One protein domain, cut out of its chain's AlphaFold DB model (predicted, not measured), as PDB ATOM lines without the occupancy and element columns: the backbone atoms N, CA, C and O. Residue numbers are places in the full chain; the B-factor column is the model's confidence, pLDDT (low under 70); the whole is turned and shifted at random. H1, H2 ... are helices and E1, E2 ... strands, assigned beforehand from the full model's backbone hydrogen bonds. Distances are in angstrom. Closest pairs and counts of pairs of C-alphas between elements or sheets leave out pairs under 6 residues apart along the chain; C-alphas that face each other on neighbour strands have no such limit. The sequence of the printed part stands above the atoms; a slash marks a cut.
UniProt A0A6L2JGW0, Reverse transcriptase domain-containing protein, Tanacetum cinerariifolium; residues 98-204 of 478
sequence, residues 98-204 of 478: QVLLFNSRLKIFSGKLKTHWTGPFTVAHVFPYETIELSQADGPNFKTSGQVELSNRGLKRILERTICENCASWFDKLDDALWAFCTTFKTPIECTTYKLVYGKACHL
ATOM      1  N   GLN A  98     -50.511  34.367   8.488       82.62
ATOM      2  CA  GLN A  98     -50.789  34.016   9.883       82.62
ATOM      3  C   GLN A  98     -50.484  32.540  10.141       82.62
ATOM      4  O   GLN A  98     -51.062  31.648   9.520       82.62
ATOM      5  N   VAL A  99     -49.608  32.280  11.109       81.88
ATOM      6  CA  VAL A  99     -49.144  30.934  11.457       81.88
ATOM      7  C   VAL A  99     -49.354  30.618  12.936       81.88
ATOM      8  O   VAL A  99     -49.379  31.491  13.806       81.88
ATOM      9  N   LEU A 100     -49.493  29.325  13.226       80.69
ATOM     10  CA  LEU A 100     -49.523  28.785  14.582       80.69
ATOM     11  C   LEU A 100     -48.229  28.012  14.839       80.69
ATOM     12  O   LEU A 100     -47.875  27.110  14.082       80.69
ATOM     13  N   LEU A 101     -47.546  28.327  15.937       74.62
ATOM     14  CA  LEU A 101     -46.311  27.668  16.351       74.62
ATOM     15  C   LEU A 101     -46.620  26.428  17.203       74.62
ATOM     16  O   LEU A 101     -47.422  26.498  18.137       74.62
ATOM     17  N   PHE A 102     -45.975  25.294  16.918       71.25
ATOM     18  CA  PHE A 102     -46.166  24.057  17.680       71.25
ATOM     19  C   PHE A 102     -45.298  24.021  18.950       71.25
ATOM     20  O   PHE A 102     -44.105  23.723  18.918       71.25
ATOM     21  N   ASN A 103     -45.912  24.246  20.108       66.94
ATOM     22  CA  ASN A 103     -45.256  24.173  21.405       66.94
ATOM     23  C   ASN A 103     -45.196  22.728  21.940       66.94
ATOM     24  O   ASN A 103     -46.099  22.220  22.615       66.94
ATOM     25  N   SER A 104     -44.055  22.081  21.697       58.50
ATOM     26  CA  SER A 104     -43.756  20.717  22.157       58.50
ATOM     27  C   SER A 104     -43.595  20.553  23.681       58.50
ATOM     28  O   SER A 104     -43.500  19.420  24.157       58.50
ATOM     29  N   ARG A 105     -43.574  21.645  24.467       57.22
ATOM     30  CA  ARG A 105     -43.415  21.606  25.938       57.22
ATOM     31  C   ARG A 105     -44.737  21.401  26.685       57.22
ATOM     32  O   ARG A 105     -44.720  20.992  27.846       57.22
ATOM     33  N   LEU A 106     -45.876  21.669  26.046       56.06
ATOM     34  CA  LEU A 106     -47.194  21.471  26.650       56.06
ATOM     35  C   LEU A 106     -47.506  19.971  26.755       56.06
ATOM     36  O   LEU A 106     -47.771  19.314  25.752       56.06
ATOM     37  N   LYS A 107     -47.491  19.414  27.971       52.44
ATOM     38  CA  LYS A 107     -48.039  18.074  28.241       52.44
ATOM     39  C   LYS A 107     -49.569  18.139  28.291       52.44
ATOM     40  O   LYS A 107     -50.137  19.119  28.770       52.44
ATOM     41  N   ILE A 108     -50.239  17.083  27.826       47.31
ATOM     42  CA  ILE A 108     -51.702  16.965  27.912       47.31
ATOM     43  C   ILE A 108     -52.083  16.737  29.380       47.31
ATOM     44  O   ILE A 108     -51.933  15.633  29.900       47.31
ATOM     45  N   PHE A 109     -52.584  17.777  30.043       43.12
ATOM     46  CA  PHE A 109     -53.157  17.664  31.383       43.12
ATOM     47  C   PHE A 109     -54.603  17.160  31.302       43.12
ATOM     48  O   PHE A 109     -55.422  17.679  30.538       43.12
ATOM     49  N   SER A 110     -54.942  16.164  32.118       41.66
ATOM     50  CA  SER A 110     -56.309  15.658  32.259       41.66
ATOM     51  C   SER A 110     -57.202  16.705  32.934       41.66
ATOM     52  O   SER A 110     -57.172  16.853  34.153       41.66
ATOM     53  N   GLY A 111     -57.996  17.434  32.146       49.03
ATOM     54  CA  GLY A 111     -59.027  18.349  32.659       49.03
ATOM     55  C   GLY A 111     -59.309  19.560  31.768       49.03
ATOM     56  O   GLY A 111     -60.455  19.982  31.667       49.03
ATOM     57  N   LYS A 112     -58.297  20.093  31.070       54.19
ATOM     58  CA  LYS A 112     -58.461  21.166  30.071       54.19
ATOM     59  C   LYS A 112     -57.527  20.919  28.887       54.19
ATOM     60  O   LYS A 112     -56.309  20.924  29.047       54.19
ATOM     61  N   LEU A 113     -58.101  20.719  27.698       45.56
ATOM     62  CA  LEU A 113     -57.360  20.589  26.440       45.56
ATOM     63  C   LEU A 113     -56.732  21.940  26.065       45.56
ATOM     64  O   LEU A 113     -57.330  22.725  25.336       45.56
ATOM     65  N   LYS A 114     -55.518  22.212  26.555       54.00
ATOM     66  CA  LYS A 114     -54.660  23.239  25.952       54.00
ATOM     67  C   LYS A 114     -54.156  22.704  24.612       54.00
ATOM     68  O   LYS A 114     -53.636  21.589  24.555       54.00
ATOM     69  N   THR A 115     -54.326  23.471  23.541       57.22
ATOM     70  CA  THR A 115     -53.747  23.144  22.235       57.22
ATOM     71  C   THR A 115     -52.224  23.169  22.328       57.22
ATOM     72  O   THR A 115     -51.657  24.033  22.987       57.22
ATOM     73  N   HIS A 116     -51.545  22.249  21.636       62.66
ATOM     74  CA  HIS A 116     -50.092  22.360  21.445       62.66
ATOM     75  C   HIS A 116     -49.718  23.585  20.597       62.66
ATOM     76  O   HIS A 116     -48.583  24.032  20.629       62.66
ATOM     77  N   TRP A 117     -50.670  24.119  19.837       70.44
ATOM     78  CA  TRP A 117     -50.501  25.280  18.980       70.44
ATOM     79  C   TRP A 117     -50.658  26.579  19.776       70.44
ATOM     80  O   TRP A 117     -51.665  26.762  20.465       70.44
ATOM     81  N   THR A 118     -49.662  27.456  19.656       73.88
ATOM     82  CA  THR A 118     -49.617  28.827  20.188       73.88
ATOM     83  C   THR A 118     -49.616  29.834  19.039       73.88
ATOM     84  O   THR A 118     -49.013  29.565  18.003       73.88
ATOM     85  N   GLY A 119     -50.270  30.980  19.217       72.69
ATOM     86  CA  GLY A 119     -50.437  32.021  18.198       72.69
ATOM     87  C   GLY A 119     -51.826  32.673  18.299       72.69
ATOM     88  O   GLY A 119     -52.502  32.460  19.312       72.69
ATOM     89  N   PRO A 120     -52.278  33.420  17.274       75.94
ATOM     90  CA  PRO A 120     -51.633  33.597  15.968       75.94
ATOM     91  C   PRO A 120     -50.355  34.445  16.028       75.94
ATOM     92  O   PRO A 120     -50.235  35.347  16.852       75.94
ATOM     93  N   PHE A 121     -49.416  34.143  15.133       84.00
ATOM     94  CA  PHE A 121     -48.230  34.952  14.841       84.00
ATOM     95  C   PHE A 121     -48.239  35.350  13.365       84.00
ATOM     96  O   PHE A 121     -48.753  34.594  12.540       84.00
ATOM     97  N   THR A 122     -47.638  36.487  13.026       84.88
ATOM     98  CA  THR A 122     -47.508  36.940  11.632       84.88
ATOM     99  C   THR A 122     -46.087  36.691  11.140       84.88
ATOM    100  O   THR A 122     -45.123  36.967  11.854       84.88
ATOM    101  N   VAL A 123     -45.931  36.180   9.919       84.06
ATOM    102  CA  VAL A 123     -44.614  36.046   9.278       84.06
ATOM    103  C   VAL A 123     -44.094  37.431   8.886       84.06
ATOM    104  O   VAL A 123     -44.620  38.057   7.967       84.06
ATOM    105  N   ALA A 124     -43.058  37.907   9.577       82.12
ATOM    106  CA  ALA A 124     -42.452  39.219   9.355       82.12
ATOM    107  C   ALA A 124     -41.359  39.186   8.276       82.12
ATOM    108  O   ALA A 124     -41.260  40.102   7.464       82.12
ATOM    109  N   HIS A 125     -40.546  38.125   8.248       81.06
ATOM    110  CA  HIS A 125     -39.507  37.938   7.236       81.06
ATOM    111  C   HIS A 125     -39.204  36.451   7.020       81.06
ATOM    112  O   HIS A 125     -39.170  35.669   7.974       81.06
ATOM    113  N   VAL A 126     -38.929  36.067   5.771       81.44
ATOM    114  CA  VAL A 126     -38.498  34.713   5.397       81.44
ATOM    115  C   VAL A 126     -37.063  34.796   4.891       81.44
ATOM    116  O   VAL A 126     -36.778  35.474   3.907       81.44
ATOM    117  N   PHE A 127     -36.141  34.142   5.590       79.19
ATOM    118  CA  PHE A 127     -34.733  34.085   5.205       79.19
ATOM    119  C   PHE A 127     -34.464  32.878   4.291       79.19
ATOM    120  O   PHE A 127     -35.194  31.881   4.354       79.19
ATOM    121  N   PRO A 128     -33.383  32.906   3.487       63.19
ATOM    122  CA  PRO A 128     -32.847  31.696   2.872       63.19
ATOM    123  C   PRO A 128     -32.637  30.595   3.926       63.19
ATOM    124  O   PRO A 128     -32.298  30.889   5.073       63.19
ATOM    125  N   TYR A 129     -32.808  29.330   3.531       60.59
ATOM    126  CA  TYR A 129     -32.665  28.152   4.406       60.59
ATOM    127  C   TYR A 129     -33.715  28.051   5.540       60.59
ATOM    128  O   TYR A 129     -33.379  27.864   6.711       60.59
ATOM    129  N   GLU A 130     -35.003  28.142   5.181       66.38
ATOM    130  CA  GLU A 130     -36.161  27.752   6.021       66.38
ATOM    131  C   GLU A 130     -36.304  28.490   7.371       66.38
ATOM    132  O   GLU A 130     -37.032  28.041   8.258       66.38
ATOM    133  N   THR A 131     -35.618  29.621   7.556       75.62
ATOM    134  CA  THR A 131     -35.670  30.386   8.809       75.62
ATOM    135  C   THR A 131     -36.702  31.502   8.703       75.62
ATOM    136  O   THR A 131     -36.623  32.351   7.814       75.62
ATOM    137  N   ILE A 132     -37.662  31.514   9.627       82.12
ATOM    138  CA  ILE A 132     -38.813  32.423   9.609       82.12
ATOM    139  C   ILE A 132     -38.771  33.310  10.850       82.12
ATOM    140  O   ILE A 132     -38.665  32.816  11.977       82.12
ATOM    141  N   GLU A 133     -38.864  34.620  10.645       83.44
ATOM    142  CA  GLU A 133     -39.058  35.599  11.709       83.44
ATOM    143  C   GLU A 133     -40.550  35.842  11.922       83.44
ATOM    144  O   GLU A 133     -41.276  36.187  10.986       83.44
ATOM    145  N   LEU A 134     -41.001  35.633  13.157       83.31
ATOM    146  CA  LEU A 134     -42.390  35.784  13.568       83.31
ATOM    147  C   LEU A 134     -42.540  37.030  14.435       83.31
ATOM    148  O   LEU A 134     -41.759  37.231  15.368       83.31
ATOM    149  N   SER A 135     -43.564  37.830  14.148       81.81
ATOM    150  CA  SER A 135     -43.991  38.958  14.975       81.81
ATOM    151  C   SER A 135     -45.282  38.634  15.735       81.81
ATOM    152  O   SER A 135     -46.112  37.820  15.312       81.81
ATOM    153  N   GLN A 136     -45.442  39.281  16.888       81.31
ATOM    154  CA  GLN A 136     -46.647  39.260  17.716       81.31
ATOM    155  C   GLN A 136     -47.096  40.709  17.937       81.31
ATOM    156  O   GLN A 136     -46.247  41.589  18.036       81.31
ATOM    157  N   ALA A 137     -48.407  40.954  18.044       67.88
ATOM    158  CA  ALA A 137     -48.972  42.304  18.169       67.88
ATOM    159  C   ALA A 137     -48.326  43.160  19.282       67.88
ATOM    160  O   ALA A 137     -48.087  44.343  19.070       67.88
ATOM    161  N   ASP A 138     -47.987  42.539  20.419       68.12
ATOM    162  CA  ASP A 138     -47.468  43.210  21.621       68.12
ATOM    163  C   ASP A 138     -46.093  42.667  22.077       68.12
ATOM    164  O   ASP A 138     -45.747  42.750  23.256       68.12
ATOM    165  N   GLY A 139     -45.322  42.023  21.187       72.00
ATOM    166  CA  GLY A 139     -44.108  41.287  21.572       72.00
ATOM    167  C   GLY A 139     -42.933  41.432  20.598       72.00
ATOM    168  O   GLY A 139     -43.143  41.712  19.419       72.00
ATOM    169  N   PRO A 140     -41.685  41.222  21.063       73.44
ATOM    170  CA  PRO A 140     -40.507  41.285  20.205       73.44
ATOM    171  C   PRO A 140     -40.517  40.162  19.163       73.44
ATOM    172  O   PRO A 140     -40.889  39.024  19.464       73.44
ATOM    173  N   ASN A 141     -40.046  40.470  17.953       77.94
ATOM    174  CA  ASN A 141     -39.861  39.471  16.905       77.94
ATOM    175  C   ASN A 141     -38.894  38.370  17.361       77.94
ATOM    176  O   ASN A 141     -37.872  38.644  17.996       77.94
ATOM    177  N   PHE A 142     -39.165  37.127  16.966       77.06
ATOM    178  CA  PHE A 142     -38.257  36.010  17.211       77.06
ATOM    179  C   PHE A 142     -38.101  35.124  15.974       77.06
ATOM    180  O   PHE A 142     -39.036  34.899  15.205       77.06
ATOM    181  N   LYS A 143     -36.883  34.612  15.778       81.00
ATOM    182  CA  LYS A 143     -36.534  33.741  14.652       81.00
ATOM    183  C   LYS A 143     -36.729  32.282  15.035       81.00
ATOM    184  O   LYS A 143     -36.256  31.837  16.079       81.00
ATOM    185  N   THR A 144     -37.389  31.537  14.161       70.31
ATOM    186  CA  THR A 144     -37.615  30.096  14.294       70.31
ATOM    187  C   THR A 144     -36.979  29.362  13.120       70.31
ATOM    188  O   THR A 144     -37.071  29.793  11.972       70.31
ATOM    189  N   SER A 145     -36.293  28.259  13.417       75.00
ATOM    190  CA  SER A 145     -35.672  27.382  12.423       75.00
ATOM    191  C   SER A 145     -35.794  25.940  12.901       75.00
ATOM    192  O   SER A 145     -35.257  25.575  13.952       75.00
ATOM    193  N   GLY A 146     -36.499  25.109  12.129       71.06
ATOM    194  CA  GLY A 146     -36.749  23.713  12.497       71.06
ATOM    195  C   GLY A 146     -35.459  22.902  12.668       71.06
ATOM    196  O   GLY A 146     -35.376  22.040  13.542       71.06
ATOM    197  N   GLN A 147     -34.416  23.227  11.900       69.06
ATOM    198  CA  GLN A 147     -33.112  22.561  11.976       69.06
ATOM    199  C   GLN A 147     -32.395  22.839  13.311       69.06
ATOM    200  O   GLN A 147     -31.806  21.929  13.911       69.06
ATOM    201  N   VAL A 148     -32.500  24.074  13.818       72.81
ATOM    202  CA  VAL A 148     -31.949  24.479  15.122       72.81
ATOM    203  C   VAL A 148     -32.729  23.819  16.261       72.81
ATOM    204  O   VAL A 148     -32.123  23.244  17.167       72.81
ATOM    205  N   GLU A 149     -34.066  23.802  16.201       75.19
ATOM    206  CA  GLU A 149     -34.890  23.133  17.219       75.19
ATOM    207  C   GLU A 149     -34.626  21.623  17.308       75.19
ATOM    208  O   GLU A 149     -34.488  21.074  18.408       75.19
ATOM    209  N   LEU A 150     -34.518  20.939  16.163       73.75
ATOM    210  CA  LEU A 150     -34.203  19.510  16.106       73.75
ATOM    211  C   LEU A 150     -32.812  19.208  16.679       73.75
ATOM    212  O   LEU A 150     -32.657  18.234  17.423       73.75
ATOM    213  N   SER A 151     -31.824  20.057  16.391       78.56
ATOM    214  CA  SER A 151     -30.460  19.920  16.915       78.56
ATOM    215  C   SER A 151     -30.412  20.131  18.430       78.56
ATOM    216  O   SER A 151     -29.907  19.270  19.154       78.56
ATOM    217  N   ASN A 152     -31.059  21.188  18.929       82.19
ATOM    218  CA  ASN A 152     -31.190  21.466  20.362       82.19
ATOM    219  C   ASN A 152     -31.914  20.333  21.108       82.19
ATOM    220  O   ASN A 152     -31.528  19.961  22.217       82.19
ATOM    221  N   ARG A 153     -32.933  19.718  20.492       81.69
ATOM    222  CA  ARG A 153     -33.622  18.539  21.045       81.69
ATOM    223  C   ARG A 153     -32.725  17.298  21.092       81.69
ATOM    224  O   ARG A 153     -32.860  16.493  22.013       81.69
ATOM    225  N   GLY A 154     -31.838  17.129  20.111       81.56
ATOM    226  CA  GLY A 154     -30.825  16.072  20.094       81.56
ATOM    227  C   GLY A 154     -29.824  16.230  21.237       81.56
ATOM    228  O   GLY A 154     -29.693  15.322  22.056       81.56
ATOM    229  N   LEU A 155     -29.206  17.410  21.342       84.56
ATOM    230  CA  LEU A 155     -28.271  17.764  22.416       84.56
ATOM    231  C   LEU A 155     -28.899  17.611  23.805       84.56
ATOM    232  O   LEU A 155     -28.324  16.952  24.671       84.56
ATOM    233  N   LYS A 156     -30.124  18.117  24.001       83.44
ATOM    234  CA  LYS A 156     -30.832  18.000  25.284       83.44
ATOM    235  C   LYS A 156     -31.019  16.548  25.725       83.44
ATOM    236  O   LYS A 156     -30.832  16.261  26.897       83.44
ATOM    237  N   ARG A 157     -31.328  15.622  24.810       84.25
ATOM    238  CA  ARG A 157     -31.463  14.186  25.132       84.25
ATOM    239  C   ARG A 157     -30.143  13.521  25.517       84.25
ATOM    240  O   ARG A 157     -30.164  12.532  26.246       84.25
ATOM    241  N   ILE A 158     -29.019  14.006  24.988       84.25
ATOM    242  CA  ILE A 158     -27.687  13.517  25.358       84.25
ATOM    243  C   ILE A 158     -27.366  14.009  26.774       84.25
ATOM    244  O   ILE A 158     -27.086  13.186  27.638       84.25
ATOM    245  N   LEU A 159     -27.551  15.307  27.039       82.69
ATOM    246  CA  LEU A 159     -27.394  15.911  28.368       82.69
ATOM    247  C   LEU A 159     -28.308  15.267  29.427       82.69
ATOM    248  O   LEU A 159     -27.839  14.873  30.489       82.69
ATOM    249  N   GLU A 160     -29.595  15.063  29.126       83.00
ATOM    250  CA  GLU A 160     -30.548  14.366  30.011       83.00
ATOM    251  C   GLU A 160     -30.077  12.951  30.396       83.00
ATOM    252  O   GLU A 160     -30.395  12.476  31.484       83.00
ATOM    253  N   ARG A 161     -29.308  12.275  29.529       80.88
ATOM    254  CA  ARG A 161     -28.740  10.945  29.801       80.88
ATOM    255  C   ARG A 161     -27.404  10.992  30.539       80.88
ATOM    256  O   ARG A 161     -27.155  10.104  31.346       80.88
ATOM    257  N   THR A 162     -26.543  11.973  30.268       75.56
ATOM    258  CA  THR A 162     -25.209  12.065  30.892       75.56
ATOM    259  C   THR A 162     -25.240  12.708  32.277       75.56
ATOM    260  O   THR A 162     -24.385  12.407  33.111       75.56
ATOM    261  N   ILE A 163     -26.204  13.589  32.554       74.81
ATOM    262  CA  ILE A 163     -26.272  14.347  33.814       74.81
ATOM    263  C   ILE A 163     -26.817  13.492  34.972       74.81
ATOM    264  O   ILE A 163     -26.291  13.592  36.081       74.81
ATOM    265  N   CYS A 164     -27.770  12.589  34.704       62.56
ATOM    266  CA  CYS A 164     -28.484  11.805  35.725       62.56
ATOM    267  C   CYS A 164     -29.131  12.719  36.799       62.56
ATOM    268  O   CYS A 164     -29.508  13.849  36.492       62.56
ATOM    269  N   GLU A 165     -29.305  12.250  38.038       57.31
ATOM    270  CA  GLU A 165     -30.046  12.964  39.098       57.31
ATOM    271  C   GLU A 165     -29.418  14.315  39.519       57.31
ATOM    272  O   GLU A 165     -30.118  15.199  40.011       57.31
ATOM    273  N   ASN A 166     -28.123  14.531  39.260       60.47
ATOM    274  CA  ASN A 166     -27.397  15.743  39.657       60.47
ATOM    275  C   ASN A 166     -27.502  16.863  38.607       60.47
ATOM    276  O   ASN A 166     -26.539  17.169  37.908       60.47
ATOM    277  N   CYS A 167     -28.658  17.529  38.520       57.47
ATOM    278  CA  CYS A 167     -28.925  18.588  37.530       57.47
ATOM    279  C   CYS A 167     -28.017  19.843  37.590       57.47
ATOM    280  O   CYS A 167     -28.137  20.705  36.720       57.47
ATOM    281  N   ALA A 168     -27.135  19.978  38.587       62.88
ATOM    282  CA  ALA A 168     -26.322  21.180  38.799       62.88
ATOM    283  C   ALA A 168     -25.074  21.284  37.891       62.88
ATOM    284  O   ALA A 168     -24.681  22.396  37.552       62.88
ATOM    285  N   SER A 169     -24.478  20.166  37.455       68.31
ATOM    286  CA  SER A 169     -23.213  20.129  36.686       68.31
ATOM    287  C   SER A 169     -23.413  19.910  35.179       68.31
ATOM    288  O   SER A 169     -22.718  19.127  34.530       68.31
ATOM    289  N   TRP A 170     -24.417  20.571  34.593       78.25
ATOM    290  CA  TRP A 170     -24.713  20.421  33.161       78.25
ATOM    291  C   TRP A 170     -23.647  21.057  32.258       78.25
ATOM    292  O   TRP A 170     -23.425  20.565  31.154       78.25
ATOM    293  N   PHE A 171     -22.999  22.127  32.730       78.56
ATOM    294  CA  PHE A 171     -21.963  22.860  32.001       78.56
ATOM    295  C   PHE A 171     -20.719  21.990  31.778       78.56
ATOM    296  O   PHE A 171     -20.282  21.833  30.644       78.56
ATOM    297  N   ASP A 172     -20.251  21.305  32.825       79.19
ATOM    298  CA  ASP A 172     -19.073  20.420  32.785       79.19
ATOM    299  C   ASP A 172     -19.243  19.217  31.836       79.19
ATOM    300  O   ASP A 172     -18.271  18.569  31.460       79.19
ATOM    301  N   LYS A 173     -20.487  18.903  31.451       81.50
ATOM    302  CA  LYS A 173     -20.855  17.820  30.522       81.50
ATOM    303  C   LYS A 173     -21.308  18.331  29.151       81.50
ATOM    304  O   LYS A 173     -21.748  17.533  28.317       81.50
ATOM    305  N   LEU A 174     -21.247  19.643  28.912       83.25
ATOM    306  CA  LEU A 174     -21.688  20.255  27.661       83.25
ATOM    307  C   LEU A 174     -20.766  19.878  26.501       83.25
ATOM    308  O   LEU A 174     -21.264  19.468  25.453       83.25
ATOM    309  N   ASP A 175     -19.452  19.943  26.709       80.19
ATOM    310  CA  ASP A 175     -18.457  19.620  25.683       80.19
ATOM    311  C   ASP A 175     -18.504  18.135  25.294       80.19
ATOM    312  O   ASP A 175     -18.558  17.816  24.107       80.19
ATOM    313  N   ASP A 176     -18.633  17.226  26.269       80.06
ATOM    314  CA  ASP A 176     -18.866  15.794  26.024       80.06
ATOM    315  C   ASP A 176     -20.147  15.545  25.209       80.06
ATOM    316  O   ASP A 176     -20.177  14.722  24.286       80.06
ATOM    317  N   ALA A 177     -21.232  16.259  25.530       84.31
ATOM    318  CA  ALA A 177     -22.509  16.116  24.835       84.31
ATOM    319  C   ALA A 177     -22.472  16.685  23.407       84.31
ATOM    320  O   ALA A 177     -23.054  16.086  22.495       84.31
ATOM    321  N   LEU A 178     -21.773  17.806  23.197       83.81
ATOM    322  CA  LEU A 178     -21.493  18.381  21.880       83.81
ATOM    323  C   LEU A 178     -20.609  17.440  21.055       83.81
ATOM    324  O   LEU A 178     -20.934  17.152  19.901       83.81
ATOM    325  N   TRP A 179     -19.549  16.890  21.650       82.75
ATOM    326  CA  TRP A 179     -18.658  15.928  21.008       82.75
ATOM    327  C   TRP A 179     -19.411  14.671  20.566       82.75
ATOM    328  O   TRP A 179     -19.332  14.274  19.399       82.75
ATOM    329  N   ALA A 180     -20.229  14.088  21.448       84.00
ATOM    330  CA  ALA A 180     -21.103  12.965  21.112       84.00
ATOM    331  C   ALA A 180     -22.106  13.325  19.996       84.00
ATOM    332  O   ALA A 180     -22.294  12.562  19.047       84.00
ATOM    333  N   PHE A 181     -22.735  14.501  20.038       84.94
ATOM    334  CA  PHE A 181     -23.661  14.936  18.986       84.94
ATOM    335  C   PHE A 181     -22.978  15.118  17.620       84.94
ATOM    336  O   PHE A 181     -23.558  14.773  16.588       84.94
ATOM    337  N   CYS A 182     -21.742  15.617  17.597       80.69
ATOM    338  CA  CYS A 182     -20.969  15.802  16.371       80.69
ATOM    339  C   CYS A 182     -20.445  14.478  15.789       80.69
ATOM    340  O   CYS A 182     -20.453  14.303  14.565       80.69
ATOM    341  N   THR A 183     -20.022  13.546  16.646       77.31
ATOM    342  CA  THR A 183     -19.449  12.241  16.262       77.31
ATOM    343  C   THR A 183     -20.491  11.138  16.050       77.31
ATOM    344  O   THR A 183     -20.194  10.144  15.391       77.31
ATOM    345  N   THR A 184     -21.731  11.293  16.525       81.19
ATOM    346  CA  THR A 184     -22.807  10.324  16.248       81.19
ATOM    347  C   THR A 184     -23.179  10.275  14.764       81.19
ATOM    348  O   THR A 184     -23.297  11.291  14.073       81.19
ATOM    349  N   PHE A 185     -23.392   9.056  14.264       75.88
ATOM    350  CA  PHE A 185     -23.805   8.803  12.887       75.88
ATOM    351  C   PHE A 185     -25.277   9.184  12.687       75.88
ATOM    352  O   PHE A 185     -26.177   8.568  13.264       75.88
ATOM    353  N   LYS A 186     -25.545  10.191  11.851       76.81
ATOM    354  CA  LYS A 186     -26.904  10.632  11.529       76.81
ATOM    355  C   LYS A 186     -27.427   9.809  10.358       76.81
ATOM    356  O   LYS A 186     -27.186  10.133   9.202       76.81
ATOM    357  N   THR A 187     -28.195   8.765  10.661       68.19
ATOM    358  CA  THR A 187     -28.768   7.823   9.678       68.19
ATOM    359  C   THR A 187     -29.530   8.457   8.496       68.19
ATOM    360  O   THR A 187     -29.546   7.829   7.443       68.19
ATOM    361  N   PRO A 188     -30.168   9.647   8.601       60.09
ATOM    362  CA  PRO A 188     -30.764  10.325   7.441       60.09
ATOM    363  C   PRO A 188     -29.759  10.965   6.469       60.09
ATOM    364  O   PRO A 188     -30.142  11.289   5.353       60.09
ATOM    365  N   ILE A 189     -28.515  11.183   6.912       64.19
ATOM    366  CA  ILE A 189     -27.428  11.864   6.179       64.19
ATOM    367  C   ILE A 189     -26.263  10.892   5.890       64.19
ATOM    368  O   ILE A 189     -25.277  11.257   5.263       64.19
ATOM    369  N   GLU A 190     -26.352   9.658   6.397       73.44
ATOM    370  CA  GLU A 190     -25.382   8.563   6.224       73.44
ATOM    371  C   GLU A 190     -23.929   8.914   6.609       73.44
ATOM    372  O   GLU A 190     -22.959   8.289   6.176       73.44
ATOM    373  N   CYS A 191     -23.765   9.903   7.490       76.06
ATOM    374  CA  CYS A 191     -22.475  10.341   8.009       76.06
ATOM    375  C   CYS A 191     -22.602  11.005   9.390       76.06
ATOM    376  O   CYS A 191     -23.698  11.232   9.913       76.06
ATOM    377  N   THR A 192     -21.460  11.296  10.015       79.25
ATOM    378  CA  THR A 192     -21.385  12.085  11.253       79.25
ATOM    379  C   THR A 192     -21.360  13.575  10.913       79.25
ATOM    380  O   THR A 192     -20.906  13.967   9.837       79.25
ATOM    381  N   THR A 193     -21.821  14.439  11.824       78.25
ATOM    382  CA  THR A 193     -21.782  15.899  11.569       78.25
ATOM    383  C   THR A 193     -20.340  16.403  11.501       78.25
ATOM    384  O   THR A 193     -20.020  17.252  10.679       78.25
ATOM    385  N   TYR A 194     -19.445  15.790  12.279       74.81
ATOM    386  CA  TYR A 194     -18.003  16.002  12.193       74.81
ATOM    387  C   TYR A 194     -17.450  15.724  10.781       74.81
ATOM    388  O   TYR A 194     -16.700  16.539  10.244       74.81
ATOM    389  N   LYS A 195     -17.863  14.617  10.139       75.06
ATOM    390  CA  LYS A 195     -17.410  14.258   8.783       75.06
ATOM    391  C   LYS A 195     -17.888  15.245   7.713       75.06
ATOM    392  O   LYS A 195     -17.152  15.468   6.759       75.06
ATOM    393  N   LEU A 196     -19.066  15.852   7.880       75.44
ATOM    394  CA  LEU A 196     -19.540  16.922   6.990       75.44
ATOM    395  C   LEU A 196     -18.698  18.195   7.108       75.44
ATOM    396  O   LEU A 196     -18.364  18.790   6.092       75.44
ATOM    397  N   VAL A 197     -18.357  18.607   8.332       69.44
ATOM    398  CA  VAL A 197     -17.648  19.875   8.582       69.44
ATOM    399  C   VAL A 197     -16.164  19.785   8.220       69.44
ATOM    400  O   VAL A 197     -15.627  20.703   7.610       69.44
ATOM    401  N   TYR A 198     -15.497  18.681   8.569       68.94
ATOM    402  CA  TYR A 198     -14.040  18.539   8.426       68.94
ATOM    403  C   TYR A 198     -13.604  17.613   7.278       68.94
ATOM    404  O   TYR A 198     -12.411  17.352   7.117       68.94
ATOM    405  N   GLY A 199     -14.546  17.049   6.512       68.19
ATOM    406  CA  GLY A 199     -14.279  16.136   5.389       68.19
ATOM    407  C   GLY A 199     -13.667  14.776   5.766       68.19
ATOM    408  O   GLY A 199     -13.481  13.921   4.901       68.19
ATOM    409  N   LYS A 200     -13.359  14.544   7.048       69.00
ATOM    410  CA  LYS A 200     -12.691  13.343   7.568       69.00
ATOM    411  C   LYS A 200     -13.564  12.633   8.597       69.00
ATOM    412  O   LYS A 200     -14.313  13.266   9.336       69.00
ATOM    413  N   ALA A 201     -13.469  11.307   8.660       59.28
ATOM    414  CA  ALA A 201     -14.082  10.561   9.754       59.28
ATOM    415  C   ALA A 201     -13.441  10.979  11.089       59.28
ATOM    416  O   ALA A 201     -12.232  11.191  11.158       59.28
ATOM    417  N   CYS A 202     -14.244  11.091  12.146       61.75
ATOM    418  CA  CYS A 202     -13.717  11.256  13.493       61.75
ATOM    419  C   CYS A 202     -13.010   9.960  13.906       61.75
ATOM    420  O   CYS A 202     -13.662   8.929  14.085       61.75
ATOM    421  N   HIS A 203     -11.688  10.010  14.053       57.25
ATOM    422  CA  HIS A 203     -10.955   8.958  14.748       57.25
ATOM    423  C   HIS A 203     -11.431   8.936  16.206       57.25
ATOM    424  O   HIS A 203     -11.568   9.999  16.821       57.25
ATOM    425  N   LEU A 204     -11.713   7.751  16.759       56.41
ATOM    426  CA  LEU A 204     -11.896   7.651  18.203       56.41
ATOM    427  C   LEU A 204     -10.577   8.066  18.877       56.41
ATOM    428  O   LEU A 204      -9.508   7.850  18.301       56.41
TER     429      LEU A 204
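Overview. This is residues 98 to 204 of the 478 residues of the protein "Reverse transcriptase domain-containing protein" of Tanacetum cinerariifolium (UniProt A0A6L2JGW0). A strongly twisted sheet of four strands, with no helix on either face, makes one lobe, and three helices make the other. H1 leads away from E4, H2 folds back beside residues 154 to 162 of H1, and H3 packs on H2. The 107 printed residues hold four named strands, then three named helices; the antiparallel sheet, in order E1 E2 E3 E4, is a meander, each strand the antiparallel neighbour of the one before. The class is mixed, helices and strands; the whole is loose, with a radius of gyration of the C-alphas of 18.0 A and spans of 50 by 39 by 25 A.

Along the chain. E1 is residues 98 to 102, from C-alpha 98 at (-50.789, 34.016, 9.883). E2, residues 117 to 127, spans 22.7 A and bends by 82 degrees at residue 120. E3 is residues 131 to 136 and E4 residues 139 to 144. H1, residues 146 to 163, spans 25.5 A; H2 is residues 174 to 183. H3, residues 193 to 198, ends at C-alpha 198 at (-14.040, 18.539, 8.426).

Arrangement. E2 is staggered: residues 117 to 122 pair with E1, N 99 and O 121 being 2.9 A apart, and residues 122 to 127 with E3, N 124 and O 133 being 2.8 A apart. E3 and E4 form a hairpin, with N 144 and O 132 at 2.8 A. H1 is only just not on the sheet, with 4 pairs of C-alphas within 10 A. H1 touches H2 at a steep tilt of 60 degrees, opposite ways; the closest C-alphas, of Ile 158 and Ala 177, are 5.8 A apart. H2 touches H3, about perpendicular at 82 degrees; the closest C-alphas, of Cys 182 and Thr 193, are 4.9 A apart. H1 and H3 are apart. In H1, H2 and H3 every O i to N i+4 pair is within hydrogen-bond range.

Size, cuts and confidence. The C-alphas farthest apart, of Gly 111 and Lys 200, are 52.9 A apart. The printed part has no cut. The link E1 to E2 is long, with 14 residues. Mean pLDDT of the printed part is 72.4; 37 residues are under 70, among them 103 to 116 and 197 to 204.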